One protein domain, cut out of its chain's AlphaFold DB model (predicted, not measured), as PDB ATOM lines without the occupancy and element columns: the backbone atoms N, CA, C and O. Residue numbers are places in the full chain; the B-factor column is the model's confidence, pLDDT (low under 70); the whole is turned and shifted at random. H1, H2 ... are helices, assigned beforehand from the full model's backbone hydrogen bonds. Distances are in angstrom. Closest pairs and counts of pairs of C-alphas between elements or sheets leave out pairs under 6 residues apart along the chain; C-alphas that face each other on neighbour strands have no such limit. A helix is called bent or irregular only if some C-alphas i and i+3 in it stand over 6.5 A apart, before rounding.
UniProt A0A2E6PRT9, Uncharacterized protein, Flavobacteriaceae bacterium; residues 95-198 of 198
ATOM      1  N   ASN A  95     -32.874  -6.673 -43.826       97.56
ATOM      2  CA  ASN A  95     -33.762  -6.591 -44.985       97.56
ATOM      3  C   ASN A  95     -34.436  -7.925 -45.371       97.56
ATOM      4  O   ASN A  95     -34.936  -8.065 -46.491       97.56
ATOM      5  N   LEU A  96     -34.432  -8.944 -44.505       98.31
ATOM      6  CA  LEU A  96     -34.928 -10.274 -44.862       98.31
ATOM      7  C   LEU A  96     -36.458 -10.299 -44.945       98.31
ATOM      8  O   LEU A  96     -36.993 -10.846 -45.915       98.31
ATOM      9  N   ILE A  97     -37.159  -9.676 -43.990       98.19
ATOM     10  CA  ILE A  97     -38.629  -9.578 -44.024       98.19
ATOM     11  C   ILE A  97     -39.077  -8.771 -45.239       98.19
ATOM     12  O   ILE A  97     -39.966  -9.213 -45.964       98.19
ATOM     13  N   GLU A  98     -38.439  -7.631 -45.512       98.31
ATOM     14  CA  GLU A  98     -38.781  -6.812 -46.678       98.31
ATOM     15  C   GLU A  98     -38.604  -7.600 -47.985       98.31
ATOM     16  O   GLU A  98     -39.496  -7.615 -48.832       98.31
ATOM     17  N   LYS A  99     -37.503  -8.349 -48.130       98.56
ATOM     18  CA  LYS A  99     -37.289  -9.223 -49.296       98.56
ATOM     19  C   LYS A  99     -38.366 -10.302 -49.429       98.56
ATOM     20  O   LYS A  99     -38.782 -10.594 -50.550       98.56
ATOM     21  N   GLU A 100     -38.791 -10.925 -48.331       98.56
ATOM     22  CA  GLU A 100     -39.891 -11.898 -48.337       98.56
ATOM     23  C   GLU A 100     -41.212 -11.237 -48.767       98.56
ATOM     24  O   GLU A 100     -41.882 -11.724 -49.680       98.56
ATOM     25  N   PHE A 101     -41.538 -10.093 -48.171       98.25
ATOM     26  CA  PHE A 101     -42.736  -9.312 -48.455       98.25
ATOM     27  C   PHE A 101     -42.814  -8.856 -49.921       98.25
ATOM     28  O   PHE A 101     -43.808  -9.110 -50.607       98.25
ATOM     29  N   LEU A 102     -41.747  -8.256 -50.456       98.25
ATOM     30  CA  LEU A 102     -41.710  -7.772 -51.838       98.25
ATOM     31  C   LEU A 102     -41.804  -8.914 -52.857       98.25
ATOM     32  O   LEU A 102     -42.456  -8.770 -53.893       98.25
ATOM     33  N   LYS A 103     -41.217 -10.085 -52.565       97.62
ATOM     34  CA  LYS A 103     -41.400 -11.286 -53.401       97.62
ATOM     35  C   LYS A 103     -42.868 -11.704 -53.459       97.62
ATOM     36  O   LYS A 103     -43.361 -12.029 -54.541       97.62
ATOM     37  N   LYS A 104     -43.572 -11.664 -52.326       96.38
ATOM     38  CA  LYS A 104     -45.004 -11.985 -52.252       96.38
ATOM     39  C   LYS A 104     -45.852 -10.974 -53.012       96.38
ATOM     40  O   LYS A 104     -46.696 -11.389 -53.801       96.38
ATOM     41  N   ARG A 105     -45.581  -9.672 -52.878       95.62
ATOM     42  CA  ARG A 105     -46.301  -8.640 -53.645       95.62
ATOM     43  C   ARG A 105     -46.042  -8.714 -55.140       95.62
ATOM     44  O   ARG A 105     -46.982  -8.602 -55.919       95.62
ATOM     45  N   LYS A 106     -44.811  -9.014 -55.559       96.12
ATOM     46  CA  LYS A 106     -44.510  -9.287 -56.971       96.12
ATOM     47  C   LYS A 106     -45.280 -10.503 -57.492       96.12
ATOM     48  O   LYS A 106     -45.747 -10.495 -58.631       96.12
ATOM     49  N   LYS A 107     -45.427 -11.554 -56.676       94.75
ATOM     50  CA  LYS A 107     -46.222 -12.729 -57.049       94.75
ATOM     51  C   LYS A 107     -47.714 -12.401 -57.135       94.75
ATOM     52  O   LYS A 107     -48.339 -12.826 -58.100       94.75
ATOM     53  N   LEU A 108     -48.249 -11.621 -56.195       92.94
ATOM     54  CA  LEU A 108     -49.622 -11.111 -56.250       92.94
ATOM     55  C   LEU A 108     -49.863 -10.322 -57.542       92.94
ATOM     56  O   LEU A 108     -50.793 -10.639 -58.274       92.94
ATOM     57  N   TRP A 109     -48.978  -9.381 -57.879       93.88
ATOM     58  CA  TRP A 109     -49.052  -8.636 -59.137       93.88
ATOM     59  C   TRP A 109     -49.104  -9.554 -60.366       93.88
ATOM     60  O   TRP A 109     -49.947  -9.366 -61.236       93.88
ATOM     61  N   SER A 110     -48.246 -10.583 -60.422       93.12
ATOM     62  CA  SER A 110     -48.252 -11.562 -61.522       93.12
ATOM     63  C   SER A 110     -49.600 -12.270 -61.646       93.12
ATOM     64  O   SER A 110     -50.108 -12.416 -62.751       93.12
ATOM     65  N   ILE A 111     -50.191 -12.682 -60.517       91.00
ATOM     66  CA  ILE A 111     -51.484 -13.372 -60.505       91.00
ATOM     67  C   ILE A 111     -52.601 -12.440 -60.982       91.00
ATOM     68  O   ILE A 111     -53.402 -12.838 -61.820       91.00
ATOM     69  N   LEU A 112     -52.646 -11.198 -60.492       90.06
ATOM     70  CA  LEU A 112     -53.653 -10.217 -60.909       90.06
ATOM     71  C   LEU A 112     -53.539  -9.911 -62.407       90.06
ATOM     72  O   LEU A 112     -54.540  -9.954 -63.124       90.06
ATOM     73  N   LYS A 113     -52.311  -9.743 -62.906       91.56
ATOM     74  CA  LYS A 113     -52.044  -9.541 -64.331       91.56
ATOM     75  C   LYS A 113     -52.511 -10.720 -65.189       91.56
ATOM     76  O   LYS A 113     -53.125 -10.510 -66.229       91.56
ATOM     77  N   GLU A 114     -52.260 -11.957 -64.758       90.38
ATOM     78  CA  GLU A 114     -52.748 -13.173 -65.436       90.38
ATOM     79  C   GLU A 114     -54.285 -13.256 -65.475       90.38
ATOM     80  O   GLU A 114     -54.848 -13.913 -66.349       90.38
ATOM     81  N   LYS A 115     -54.972 -12.577 -64.550       87.19
ATOM     82  CA  LYS A 115     -56.436 -12.465 -64.498       87.19
ATOM     83  C   LYS A 115     -56.991 -11.268 -65.273       87.19
ATOM     84  O   LYS A 115     -58.198 -11.065 -65.263       87.19
ATOM     85  N   GLY A 116     -56.135 -10.506 -65.954       89.56
ATOM     86  CA  GLY A 116     -56.533  -9.311 -66.699       89.56
ATOM     87  C   GLY A 116     -56.757  -8.077 -65.824       89.56
ATOM     88  O   GLY A 116     -57.314  -7.099 -66.309       89.56
ATOM     89  N   ILE A 117     -56.330  -8.105 -64.557       88.19
ATOM     90  CA  ILE A 117     -56.355  -6.940 -63.670       88.19
ATOM     91  C   ILE A 117     -55.025  -6.205 -63.834       88.19
ATOM     92  O   ILE A 117     -53.959  -6.721 -63.484       88.19
ATOM     93  N   GLU A 118     -55.087  -5.002 -64.395       86.81
ATOM     94  CA  GLU A 118     -53.916  -4.151 -64.566       86.81
ATOM     95  C   GLU A 118     -53.530  -3.460 -63.254       86.81
ATOM     96  O   GLU A 118     -54.369  -3.125 -62.422       86.81
ATOM     97  N   GLY A 119     -52.231  -3.244 -63.063       85.44
ATOM     98  CA  GLY A 119     -51.698  -2.529 -61.913       85.44
ATOM     99  C   GLY A 119     -50.222  -2.218 -62.111       85.44
ATOM    100  O   GLY A 119     -49.479  -3.022 -62.688       85.44
ATOM    101  N   ASP A 120     -49.785  -1.050 -61.646       90.06
ATOM    102  CA  ASP A 120     -48.388  -0.642 -61.764       90.06
ATOM    103  C   ASP A 120     -47.507  -1.466 -60.816       90.06
ATOM    104  O   ASP A 120     -47.643  -1.398 -59.594       90.06
ATOM    105  N   LEU A 121     -46.562  -2.224 -61.379       93.06
ATOM    106  CA  LEU A 121     -45.588  -3.005 -60.617       93.06
ATOM    107  C   LEU A 121     -44.821  -2.138 -59.605       93.06
ATOM    108  O   LEU A 121     -44.457  -2.639 -58.541       93.06
ATOM    109  N   SER A 122     -44.589  -0.856 -59.901       93.44
ATOM    110  CA  SER A 122     -43.903   0.061 -58.987       93.44
ATOM    111  C   SER A 122     -44.660   0.218 -57.663       93.44
ATOM    112  O   SER A 122     -44.042   0.160 -56.596       93.44
ATOM    113  N   LEU A 123     -45.997   0.283 -57.714       91.88
ATOM    114  CA  LEU A 123     -46.844   0.336 -56.527       91.88
ATOM    115  C   LEU A 123     -46.694  -0.950 -55.718       91.88
ATOM    116  O   LEU A 123     -46.452  -0.862 -54.517       91.88
ATOM    117  N   PHE A 124     -46.731  -2.121 -56.371       94.50
ATOM    118  CA  PHE A 124     -46.529  -3.440 -55.742       94.50
ATOM    119  C   PHE A 124     -45.153  -3.616 -55.089       94.50
ATOM    120  O   PHE A 124     -45.008  -4.417 -54.166       94.50
ATOM    121  N   LEU A 125     -44.141  -2.891 -55.556       96.31
ATOM    122  CA  LEU A 125     -42.783  -2.965 -55.025       96.31
ATOM    123  C   LEU A 125     -42.470  -1.878 -53.984       96.31
ATOM    124  O   LEU A 125     -41.369  -1.877 -53.441       96.31
ATOM    125  N   ASN A 126     -43.411  -0.986 -53.668       95.94
ATOM    126  CA  ASN A 126     -43.239   0.028 -52.627       95.94
ATOM    127  C   ASN A 126     -43.653  -0.516 -51.246       95.94
ATOM    128  O   ASN A 126     -44.849  -0.657 -51.011       95.94
ATOM    129  N   PRO A 127     -42.736  -0.762 -50.294       96.06
ATOM    130  CA  PRO A 127     -43.081  -1.407 -49.028       96.06
ATOM    131  C   PRO A 127     -43.906  -0.551 -48.064       96.06
ATOM    132  O   PRO A 127     -44.452  -1.073 -47.088       96.06
ATOM    133  N   LYS A 128     -43.990   0.755 -48.311       95.88
ATOM    134  CA  LYS A 128     -44.690   1.699 -47.443       95.88
ATOM    135  C   LYS A 128     -46.188   1.662 -47.701       95.88
ATOM    136  O   LYS A 128     -46.627   1.417 -48.823       95.88
ATOM    137  N   PHE A 129     -46.956   1.980 -46.663       91.75
ATOM    138  CA  PHE A 129     -48.388   2.189 -46.809       91.75
ATOM    139  C   PHE A 129     -48.656   3.299 -47.833       91.75
ATOM    140  O   PHE A 129     -48.056   4.377 -47.776       91.75
ATOM    141  N   ASN A 130     -49.562   3.023 -48.763       92.69
ATOM    142  CA  ASN A 130     -50.039   3.972 -49.752       92.69
ATOM    143  C   ASN A 130     -51.563   3.838 -49.825       92.69
ATOM    144  O   ASN A 130     -52.075   2.758 -50.100       92.69
ATOM    145  N   TYR A 131     -52.261   4.943 -49.572       87.25
ATOM    146  CA  TYR A 131     -53.722   4.967 -49.484       87.25
ATOM    147  C   TYR A 131     -54.411   4.586 -50.804       87.25
ATOM    148  O   TYR A 131     -55.426   3.900 -50.795       87.25
ATOM    149  N   GLU A 132     -53.854   4.995 -51.946       88.69
ATOM    150  CA  GLU A 132     -54.395   4.644 -53.263       88.69
ATOM    151  C   GLU A 132     -54.205   3.154 -53.555       88.69
ATOM    152  O   GLU A 132     -55.118   2.502 -54.049       88.69
ATOM    153  N   PHE A 133     -53.049   2.593 -53.192       90.94
ATOM    154  CA  PHE A 133     -52.774   1.168 -53.350       90.94
ATOM    155  C   PHE A 133     -53.653   0.304 -52.438       90.94
ATOM    156  O   PHE A 133     -54.145  -0.737 -52.867       90.94
ATOM    157  N   ASP A 134     -53.865   0.733 -51.195       87.62
ATOM    158  CA  ASP A 134     -54.770   0.058 -50.264       87.62
ATOM    159  C   ASP A 134     -56.213   0.063 -50.787       87.62
ATOM    160  O   ASP A 134     -56.835  -0.992 -50.897       87.62
ATOM    161  N   ASN A 135     -56.704   1.222 -51.242       86.38
ATOM    162  CA  ASN A 135     -58.013   1.322 -51.887       86.38
ATOM    163  C   ASN A 135     -58.114   0.460 -53.148       86.38
ATOM    164  O   ASN A 135     -59.142  -0.175 -53.349       86.38
ATOM    165  N   PHE A 136     -57.069   0.399 -53.975       88.69
ATOM    166  CA  PHE A 136     -57.040  -0.479 -55.144       88.69
ATOM    167  C   PHE A 136     -57.203  -1.952 -54.737       88.69
ATOM    168  O   PHE A 136     -58.033  -2.671 -55.294       88.69
ATOM    169  N   LEU A 137     -56.463  -2.413 -53.722       86.38
ATOM    170  CA  LEU A 137     -56.613  -3.778 -53.216       86.38
ATOM    171  C   LEU A 137     -58.009  -4.020 -52.622       86.38
ATOM    172  O   LEU A 137     -58.599  -5.075 -52.850       86.38
ATOM    173  N   HIS A 138     -58.538  -3.059 -51.869       82.38
ATOM    174  CA  HIS A 138     -59.799  -3.211 -51.154       82.38
ATOM    175  C   HIS A 138     -61.039  -3.092 -52.057       82.38
ATOM    176  O   HIS A 138     -61.947  -3.910 -51.941       82.38
ATOM    177  N   LEU A 139     -61.086  -2.087 -52.935       80.75
ATOM    178  CA  LEU A 139     -62.270  -1.711 -53.716       80.75
ATOM    179  C   LEU A 139     -62.235  -2.242 -55.151       80.75
ATOM    180  O   LEU A 139     -63.259  -2.730 -55.624       80.75
ATOM    181  N   ASP A 140     -61.089  -2.158 -55.833       79.06
ATOM    182  CA  ASP A 140     -61.008  -2.517 -57.256       79.06
ATOM    183  C   ASP A 140     -60.784  -4.018 -57.441       79.06
ATOM    184  O   ASP A 140     -61.439  -4.662 -58.261       79.06
ATOM    185  N   VAL A 141     -59.865  -4.594 -56.660       81.25
ATOM    186  CA  VAL A 141     -59.646  -6.045 -56.659       81.25
ATOM    187  C   VAL A 141     -60.676  -6.741 -55.770       81.25
ATOM    188  O   VAL A 141     -61.220  -7.771 -56.157       81.25
ATOM    189  N   GLY A 142     -60.950  -6.190 -54.587       76.38
ATOM    190  CA  GLY A 142     -61.805  -6.821 -53.588       76.38
ATOM    191  C   GLY A 142     -61.062  -7.882 -52.776       76.38
ATOM    192  O   GLY A 142     -60.367  -8.753 -53.316       76.38
ATOM    193  N   TYR A 143     -61.236  -7.854 -51.452       69.44
ATOM    194  CA  TYR A 143     -60.556  -8.810 -50.575       69.44
ATOM    195  C   TYR A 143     -60.987 -10.265 -50.785       69.44
ATOM    196  O   TYR A 143     -60.176 -11.143 -50.515       69.44
ATOM    197  N   ASP A 144     -62.158 -10.539 -51.363       73.94
ATOM    198  CA  ASP A 144     -62.577 -11.904 -51.717       73.94
ATOM    199  C   ASP A 144     -61.706 -12.507 -52.833       73.94
ATOM    200  O   ASP A 144     -61.258 -13.656 -52.752       73.94
ATOM    201  N   ILE A 145     -61.410 -11.710 -53.865       73.38
ATOM    202  CA  ILE A 145     -60.542 -12.102 -54.985       73.38
ATOM    203  C   ILE A 145     -59.101 -12.228 -54.499       73.38
ATOM    204  O   ILE A 145     -58.415 -13.201 -54.826       73.38
ATOM    205  N   ILE A 146     -58.644 -11.275 -53.680       73.00
ATOM    206  CA  ILE A 146     -57.318 -11.340 -53.066       73.00
ATOM    207  C   ILE A 146     -57.222 -12.605 -52.223       73.00
ATOM    208  O   ILE A 146     -56.341 -13.411 -52.486       73.00
ATOM    209  N   TYR A 147     -58.159 -12.861 -51.313       72.25
ATOM    210  CA  TYR A 147     -58.168 -14.044 -50.457       72.25
ATOM    211  C   TYR A 147     -58.063 -15.346 -51.262       72.25
ATOM    212  O   TYR A 147     -57.176 -16.164 -50.988       72.25
ATOM    213  N   LEU A 148     -58.873 -15.504 -52.315       76.00
ATOM    214  CA  LEU A 148     -58.854 -16.686 -53.186       76.00
ATOM    215  C   LEU A 148     -57.463 -16.959 -53.787       76.00
ATOM    216  O   LEU A 148     -57.061 -18.114 -53.941       76.00
ATOM    217  N   TYR A 149     -56.710 -15.905 -54.098       72.19
ATOM    218  CA  TYR A 149     -55.422 -15.995 -54.788       72.19
ATOM    219  C   TYR A 149     -54.197 -15.788 -53.887       72.19
ATOM    220  O   TYR A 149     -53.085 -16.180 -54.253       72.19
ATOM    221  N   THR A 150     -54.379 -15.233 -52.690       71.44
ATOM    222  CA  THR A 150     -53.315 -14.926 -51.731       71.44
ATOM    223  C   THR A 150     -53.340 -15.785 -50.488       71.44
ATOM    224  O   THR A 150     -52.436 -15.625 -49.675       71.44
ATOM    225  N   THR A 151     -54.278 -16.725 -50.337       74.00
ATOM    226  CA  THR A 151     -54.305 -17.651 -49.185       74.00
ATOM    227  C   THR A 151     -52.946 -18.343 -48.959       74.00
ATOM    228  O   THR A 151     -52.547 -18.591 -47.821       74.00
ATOM    229  N   ASN A 152     -52.186 -18.596 -50.033       84.38
ATOM    230  CA  ASN A 152     -50.836 -19.178 -49.978       84.38
ATOM    231  C   ASN A 152     -49.686 -18.148 -50.007       84.38
ATOM    232  O   ASN A 152     -48.520 -18.541 -49.995       84.38
ATOM    233  N   LEU A 153     -49.989 -16.849 -50.077       90.19
ATOM    234  CA  LEU A 153     -49.012 -15.756 -50.129       90.19
ATOM    235  C   LEU A 153     -48.981 -14.949 -48.836       90.19
ATOM    236  O   LEU A 153     -47.902 -14.720 -48.298       90.19
ATOM    237  N   PHE A 154     -50.137 -14.538 -48.328       92.62
ATOM    238  CA  PHE A 154     -50.273 -13.739 -47.115       92.62
ATOM    239  C   PHE A 154     -51.174 -14.463 -46.120       92.62
ATOM    240  O   PHE A 154     -52.006 -15.283 -46.511       92.62
ATOM    241  N   TYR A 155     -50.979 -14.193 -44.829       90.31
ATOM    242  CA  TYR A 155     -51.818 -14.792 -43.794       90.31
ATOM    243  C   TYR A 155     -53.266 -14.298 -43.929       90.31
ATOM    244  O   TYR A 155     -54.180 -15.118 -44.027       90.31
ATOM    245  N   SER A 156     -53.427 -12.978 -44.088       89.06
ATOM    246  CA  SER A 156     -54.663 -12.313 -44.503       89.06
ATOM    247  C   SER A 156     -54.401 -11.370 -45.699       89.06
ATOM    248  O   SER A 156     -53.243 -11.008 -45.939       89.06
ATOM    249  N   PRO A 157     -55.440 -10.945 -46.445       87.31
ATOM    250  CA  PRO A 157     -55.326  -9.925 -47.491       87.31
ATOM    251  C   PRO A 157     -54.705  -8.604 -47.012       87.31
ATOM    252  O   PRO A 157     -53.933  -7.991 -47.751       87.31
ATOM    253  N   TYR A 158     -54.991  -8.193 -45.773       87.69
ATOM    254  CA  TYR A 158     -54.533  -6.917 -45.219       87.69
ATOM    255  C   TYR A 158     -53.005  -6.856 -45.084       87.69
ATOM    256  O   TYR A 158     -52.392  -5.820 -45.321       87.69
ATOM    257  N   GLY A 159     -52.353  -8.000 -44.870       91.81
ATOM    258  CA  GLY A 159     -50.895  -8.102 -44.852       91.81
ATOM    259  C   GLY A 159     -50.210  -7.793 -46.192       91.81
ATOM    260  O   GLY A 159     -48.985  -7.768 -46.233       91.81
ATOM    261  N   ALA A 160     -50.943  -7.585 -47.293       93.50
ATOM    262  CA  ALA A 160     -50.382  -7.172 -48.584       93.50
ATOM    263  C   ALA A 160     -50.253  -5.644 -48.748       93.50
ATOM    264  O   ALA A 160     -49.586  -5.193 -49.684       93.50
ATOM    265  N   THR A 161     -50.884  -4.855 -47.874       93.44
ATOM    266  CA  THR A 161     -51.028  -3.395 -48.021       93.44
ATOM    267  C   THR A 161     -49.725  -2.651 -47.726       93.44
ATOM    268  O   THR A 161     -49.366  -1.711 -48.437       93.44
ATOM    269  N   SER A 162     -48.969  -3.091 -46.718       96.38
ATOM    270  CA  SER A 162     -47.657  -2.545 -46.374       96.38
ATOM    271  C   SER A 162     -46.796  -3.553 -45.613       96.38
ATOM    272  O   SER A 162     -47.290  -4.548 -45.086       96.38
ATOM    273  N   LEU A 163     -45.492  -3.284 -45.523       98.12
ATOM    274  CA  LEU A 163     -44.559  -4.100 -44.744       98.12
ATOM    275  C   LEU A 163     -44.900  -4.113 -43.242       98.12
ATOM    276  O   LEU A 163     -44.661  -5.115 -42.565       98.12
ATOM    277  N   ARG A 164     -45.466  -3.011 -42.735       97.69
ATOM    278  CA  ARG A 164     -45.866  -2.869 -41.329       97.69
ATOM    279  C   ARG A 164     -47.080  -3.745 -41.027       97.69
ATOM    280  O   ARG A 164     -47.044  -4.516 -40.076       97.69
ATOM    281  N   GLU A 165     -48.078  -3.723 -41.913       96.56
ATOM    282  CA  GLU A 165     -49.252  -4.603 -41.824       96.56
ATOM    283  C   GLU A 165     -48.879  -6.076 -42.016       96.56
ATOM    284  O   GLU A 165     -49.397  -6.955 -41.331       96.56
ATOM    285  N   TYR A 166     -47.924  -6.370 -42.906       97.69
ATOM    286  CA  TYR A 166     -47.396  -7.723 -43.078       97.69
ATOM    287  C   TYR A 166     -46.796  -8.275 -41.782       97.69
ATOM    288  O   TYR A 166     -47.060  -9.422 -41.410       97.69
ATOM    289  N   PHE A 167     -45.992  -7.457 -41.093       98.44
ATOM    290  CA  PHE A 167     -45.438  -7.810 -39.792       98.44
ATOM    291  C   PHE A 167     -46.545  -7.968 -38.743       98.44
ATOM    292  O   PHE A 167     -46.576  -8.997 -38.068       98.44
ATOM    293  N   ALA A 168     -47.468  -7.007 -38.650       97.81
ATOM    294  CA  ALA A 168     -48.543  -7.013 -37.663       97.81
ATOM    295  C   ALA A 168     -49.467  -8.231 -37.800       97.81
ATOM    296  O   ALA A 168     -49.677  -8.950 -36.825       97.81
ATOM    297  N   ASN A 169     -49.896  -8.573 -39.018       95.25
ATOM    298  CA  ASN A 169     -50.666  -9.791 -39.288       95.25
ATOM    299  C   ASN A 169     -49.915 -11.080 -38.935       95.25
ATOM    300  O   ASN A 169     -50.512 -12.032 -38.437       95.25
ATOM    301  N   GLY A 170     -48.610 -11.159 -39.213       96.81
ATOM    302  CA  GLY A 170     -47.832 -12.333 -38.818       96.81
ATOM    303  C   GLY A 170     -47.673 -12.443 -37.303       96.81
ATOM    304  O   GLY A 170     -47.754 -13.545 -36.764       96.81
ATOM    305  N   PHE A 171     -47.465 -11.315 -36.625       97.94
ATOM    306  CA  PHE A 171     -47.375 -11.232 -35.168       97.94
ATOM    307  C   PHE A 171     -48.689 -11.665 -34.506       97.94
ATOM    308  O   PHE A 171     -48.681 -12.514 -33.614       97.94
ATOM    309  N   GLU A 172     -49.810 -11.136 -34.991       96.00
ATOM    310  CA  GLU A 172     -51.169 -11.512 -34.603       96.00
ATOM    311  C   GLU A 172     -51.379 -13.022 -34.723       96.00
ATOM    312  O   GLU A 172     -51.572 -13.694 -33.709       96.00
ATOM    313  N   ALA A 173     -51.197 -13.590 -35.919       95.12
ATOM    314  CA  ALA A 173     -51.323 -15.027 -36.161       95.12
ATOM    315  C   ALA A 173     -50.446 -15.874 -35.220       95.12
ATOM    316  O   ALA A 173     -50.883 -16.896 -34.676       95.12
ATOM    317  N   PHE A 174     -49.204 -15.435 -34.992       97.00
ATOM    318  CA  PHE A 174     -48.241 -16.122 -34.141       97.00
ATOM    319  C   PHE A 174     -48.706 -16.191 -32.680       97.00
ATOM    320  O   PHE A 174     -48.704 -17.270 -32.079       97.00
ATOM    321  N   PHE A 175     -49.144 -15.069 -32.103       97.00
ATOM    322  CA  PHE A 175     -49.569 -15.014 -30.699       97.00
ATOM    323  C   PHE A 175     -50.999 -15.501 -30.480       97.00
ATOM    324  O   PHE A 175     -51.311 -16.015 -29.402       97.00
ATOM    325  N   MET A 176     -51.844 -15.435 -31.505       93.62
ATOM    326  CA  MET A 176     -53.179 -16.026 -31.489       93.62
ATOM    327  C   MET A 176     -53.164 -17.542 -31.635       93.62
ATOM    328  O   MET A 176     -54.146 -18.203 -31.299       93.62
ATOM    329  N   LYS A 177     -52.025 -18.101 -32.059       85.81
ATOM    330  CA  LYS A 177     -51.825 -19.521 -32.355       85.81
ATOM    331  C   LYS A 177     -52.793 -20.071 -33.402       85.81
ATOM    332  O   LYS A 177     -53.060 -21.272 -33.433       85.81
ATOM    333  N   GLN A 178     -53.285 -19.200 -34.272       80.69
ATOM    334  CA  GLN A 178     -54.132 -19.578 -35.389       80.69
ATOM    335  C   GLN A 178     -53.235 -20.046 -36.540       80.69
ATOM    336  O   GLN A 178     -52.279 -19.369 -36.906       80.69
ATOM    337  N   GLU A 179     -53.484 -21.258 -37.045       84.69
ATOM    338  CA  GLU A 179     -52.782 -21.841 -38.197       84.69
ATOM    339  C   GLU A 179     -51.247 -21.614 -38.225       84.69
ATOM    340  O   GLU A 179     -50.660 -21.363 -39.279       84.69
ATOM    341  N   ILE A 180     -50.555 -21.734 -37.082       89.94
ATOM    342  CA  ILE A 180     -49.101 -21.470 -36.957       89.94
ATOM    343  C   ILE A 180     -48.282 -22.186 -38.043       89.94
ATOM    344  O   ILE A 180     -47.355 -21.619 -38.624       89.94
ATOM    345  N   SER A 181     -48.634 -23.439 -38.345       92.69
ATOM    346  CA  SER A 181     -47.983 -24.231 -39.393       92.69
ATOM    347  C   SER A 181     -48.101 -23.581 -40.775       92.69
ATOM    348  O   SER A 181     -47.154 -23.635 -41.562       92.69
ATOM    349  N   ARG A 182     -49.241 -22.942 -41.071       93.69
ATOM    350  CA  ARG A 182     -49.455 -22.179 -42.303       93.69
ATOM    351  C   ARG A 182     -48.578 -20.936 -42.305       93.69
ATOM    352  O   ARG A 182     -47.857 -20.757 -43.281       93.69
ATOM    353  N   LEU A 183     -48.556 -20.151 -41.221       95.12
ATOM    354  CA  LEU A 183     -47.687 -18.970 -41.102       95.12
ATOM    355  C   LEU A 183     -46.217 -19.329 -41.365       95.12
ATOM    356  O   LEU A 183     -45.581 -18.716 -42.219       95.12
ATOM    357  N   LYS A 184     -45.701 -20.374 -40.708       96.31
ATOM    358  CA  LYS A 184     -44.322 -20.852 -40.898       96.31
ATOM    359  C   LYS A 184     -44.041 -21.296 -42.335       96.31
ATOM    360  O   LYS A 184     -42.941 -21.093 -42.836       96.31
ATOM    361  N   LYS A 185     -45.024 -21.909 -43.002       95.81
ATOM    362  CA  LYS A 185     -44.897 -22.378 -44.388       95.81
ATOM    363  C   LYS A 185     -44.883 -21.224 -45.388       95.81
ATOM    364  O   LYS A 185     -44.063 -21.236 -46.300       95.81
ATOM    365  N   ILE A 186     -45.807 -20.271 -45.256       95.44
ATOM    366  CA  ILE A 186     -45.964 -19.196 -46.242       95.44
ATOM    367  C   ILE A 186     -45.012 -18.030 -45.973       95.44
ATOM    368  O   ILE A 186     -44.592 -17.381 -46.926       95.44
ATOM    369  N   SER A 187     -44.666 -17.759 -44.713       97.06
ATOM    370  CA  SER A 187     -43.838 -16.629 -44.260       97.06
ATOM    371  C   SER A 187     -42.684 -17.094 -43.347       97.06
ATOM    372  O   SER A 187     -42.612 -16.678 -42.187       97.06
ATOM    373  N   PRO A 188     -41.796 -17.998 -43.802       97.88
ATOM    374  CA  PRO A 188     -40.757 -18.588 -42.955       97.88
ATOM    375  C   PRO A 188     -39.775 -17.564 -42.371       97.88
ATOM    376  O   PRO A 188     -39.308 -17.746 -41.245       97.88
ATOM    377  N   VAL A 189     -39.460 -16.491 -43.103       98.44
ATOM    378  CA  VAL A 189     -38.544 -15.446 -42.626       98.44
ATOM    379  C   VAL A 189     -39.204 -14.635 -41.520       98.44
ATOM    380  O   VAL A 189     -38.608 -14.469 -40.457       98.44
ATOM    381  N   LEU A 190     -40.442 -14.177 -41.739       98.19
ATOM    382  CA  LEU A 190     -41.220 -13.489 -40.709       98.19
ATOM    383  C   LEU A 190     -41.380 -14.366 -39.462       98.19
ATOM    384  O   LEU A 190     -41.130 -13.901 -38.356       98.19
ATOM    385  N   PHE A 191     -41.721 -15.643 -39.639       98.06
ATOM    386  CA  PHE A 191     -41.866 -16.592 -38.537       98.06
ATOM    387  C   PHE A 191     -40.580 -16.713 -37.710       98.06
ATOM    388  O   PHE A 191     -40.613 -16.562 -36.493       98.06
ATOM    389  N   SER A 192     -39.435 -16.917 -38.370       98.06
ATOM    390  CA  SER A 192     -38.142 -17.003 -37.685       98.06
ATOM    391  C   SER A 192     -37.785 -15.702 -36.964       98.06
ATOM    392  O   SER A 192     -37.228 -15.739 -35.868       98.06
ATOM    393  N   LYS A 193     -38.134 -14.542 -37.536       98.00
ATOM    394  CA  LYS A 193     -37.910 -13.255 -36.873       98.00
ATOM    395  C   LYS A 193     -38.774 -13.101 -35.621       98.00
ATOM    396  O   LYS A 193     -38.269 -12.631 -34.607       98.00
ATOM    397  N   LEU A 194     -40.037 -13.527 -35.664       97.69
ATOM    398  CA  LEU A 194     -40.923 -13.522 -34.496       97.69
ATOM    399  C   LEU A 194     -40.386 -14.436 -33.383       97.69
ATOM    400  O   LEU A 194     -40.394 -14.032 -32.225       97.69
ATOM    401  N   GLU A 195     -39.829 -15.606 -33.720       97.06
ATOM    402  CA  GLU A 195     -39.152 -16.475 -32.741       97.06
ATOM    403  C   GLU A 195     -37.939 -15.787 -32.090       97.06
ATOM    404  O   GLU A 195     -37.744 -15.907 -30.884       97.06
ATOM    405  N   GLN A 196     -37.153 -15.020 -32.854       96.50
ATOM    406  CA  GLN A 196     -35.999 -14.263 -32.336       96.50
ATOM    407  C   GLN A 196     -36.390 -13.095 -31.417       96.50
ATOM    408  O   GLN A 196     -35.555 -12.605 -30.655       96.50
ATOM    409  N   LEU A 197     -37.629 -12.604 -31.512       95.12
ATOM    410  CA  LEU A 197     -38.129 -11.530 -30.655       95.12
ATOM    411  C   LEU A 197     -38.539 -12.027 -29.267       95.12
ATOM    412  O   LEU A 197     -38.743 -11.192 -28.389       95.12
ATOM    413  N   ILE A 198     -38.653 -13.337 -29.034       92.06
ATOM    414  CA  ILE A 198     -39.087 -13.941 -27.758       92.06
ATOM    415  C   ILE A 198     -37.890 -14.208 -26.852       92.06
ATOM    416  O   ILE A 198     -38.011 -13.890 -25.645       92.06
TER     417      ILE A 198
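AT A GLANCE: This is residues 95 to 198 of the 198 residues of an uncharacterized protein of Flavobacteriaceae bacterium (UniProt A0A2E6PRT9). The long helix H1 runs along one side of an elongated body and joins two groups of helices: H5, H6 and H7 cluster at one end, while H3, sharply bent into an L, makes the other end with the short H2. The short H4 sits near the middle, between H3b and H5. The printed part has 104 residues with seven named helices, H1 to H7 in order, and no named strand; its class is all helix. It is compact, with a radius of gyration of the C-alphas of 13.2 A, and spans 41 by 25 by 21 A.

HOW THE PARTS SIT: Begin at H3, residues 131 to 150, the longest helix by residues. By its hydrogen bonds it was assigned as one helix, but it is bent: C-alphas 140 and 143 are 9.2 A apart. Its arms H3a, residues 131 to 140, and H3b, residues 143 to 150, are about perpendicular at 86 degrees. Look next at H1, residues 96 to 114, which only just touches H3b, with 3 pairs of C-alphas within 8 A; the closest C-alphas, of Leu 108 and Thr 150, are 7.0 A apart. H1 touches H2, residues 121 to 124, with its residues 102 to 109 alone; the closest C-alphas are those of Arg 105 and Phe 124, 5.6 A apart. H4, residues 157 to 160, touches H3b, with C-alphas 147 and 157 closest at 5.8 A. H4 also touches H5, residues 163 to 176, where C-alphas 159 and 166 are closest at 3.9 A. H5 and H6, residues 180 to 186, form a helical hairpin at a shallow tilt of 30 degrees, opposite ways; their closest C-alphas, 174 and 180, are 6.1 A apart. H7, residues 188 to 196, touches H1 at a shallow tilt of 27 degrees, opposite ways, with C-alphas 97 and 190 closest at 5.7 A. H6 and H7 touch only at the corner, while H3a and H7 are apart. Every O i to N i+4 pair is within hydrogen-bond range in H1, H3a, H3b, H5, H6 and H7; H2 and H4 are too short for such a pair.

IN THESE COORDINATES: Find C-alpha 96 at (-34.928, -10.274, -44.862); from there H1 runs 27.4 A to C-alpha 114 at (-52.748, -13.173, -65.436). H2, residues 121 to 124, measures 5.0 A. H3a, residues 131 to 140, measures 13.0 A, and H3b, residues 143 to 150, 9.5 A. H4, residues 157 to 160, measures 5.8 A, H5, residues 163 to 176, 19.8 A, and H6, residues 180 to 186, 10.1 A. H7, residues 188 to 196, runs 12.4 A to C-alpha 196 at (-35.999, -14.263, -32.336).

THE WHOLE: Look at Gly 116 and Ile 198 for the two C-alphas farthest apart, 42.9 A. The printed part has no cut and no long link, and ends at the chain's last residue, 198. Mean pLDDT of the printed part is 91.1; residue 143 alone is under 70.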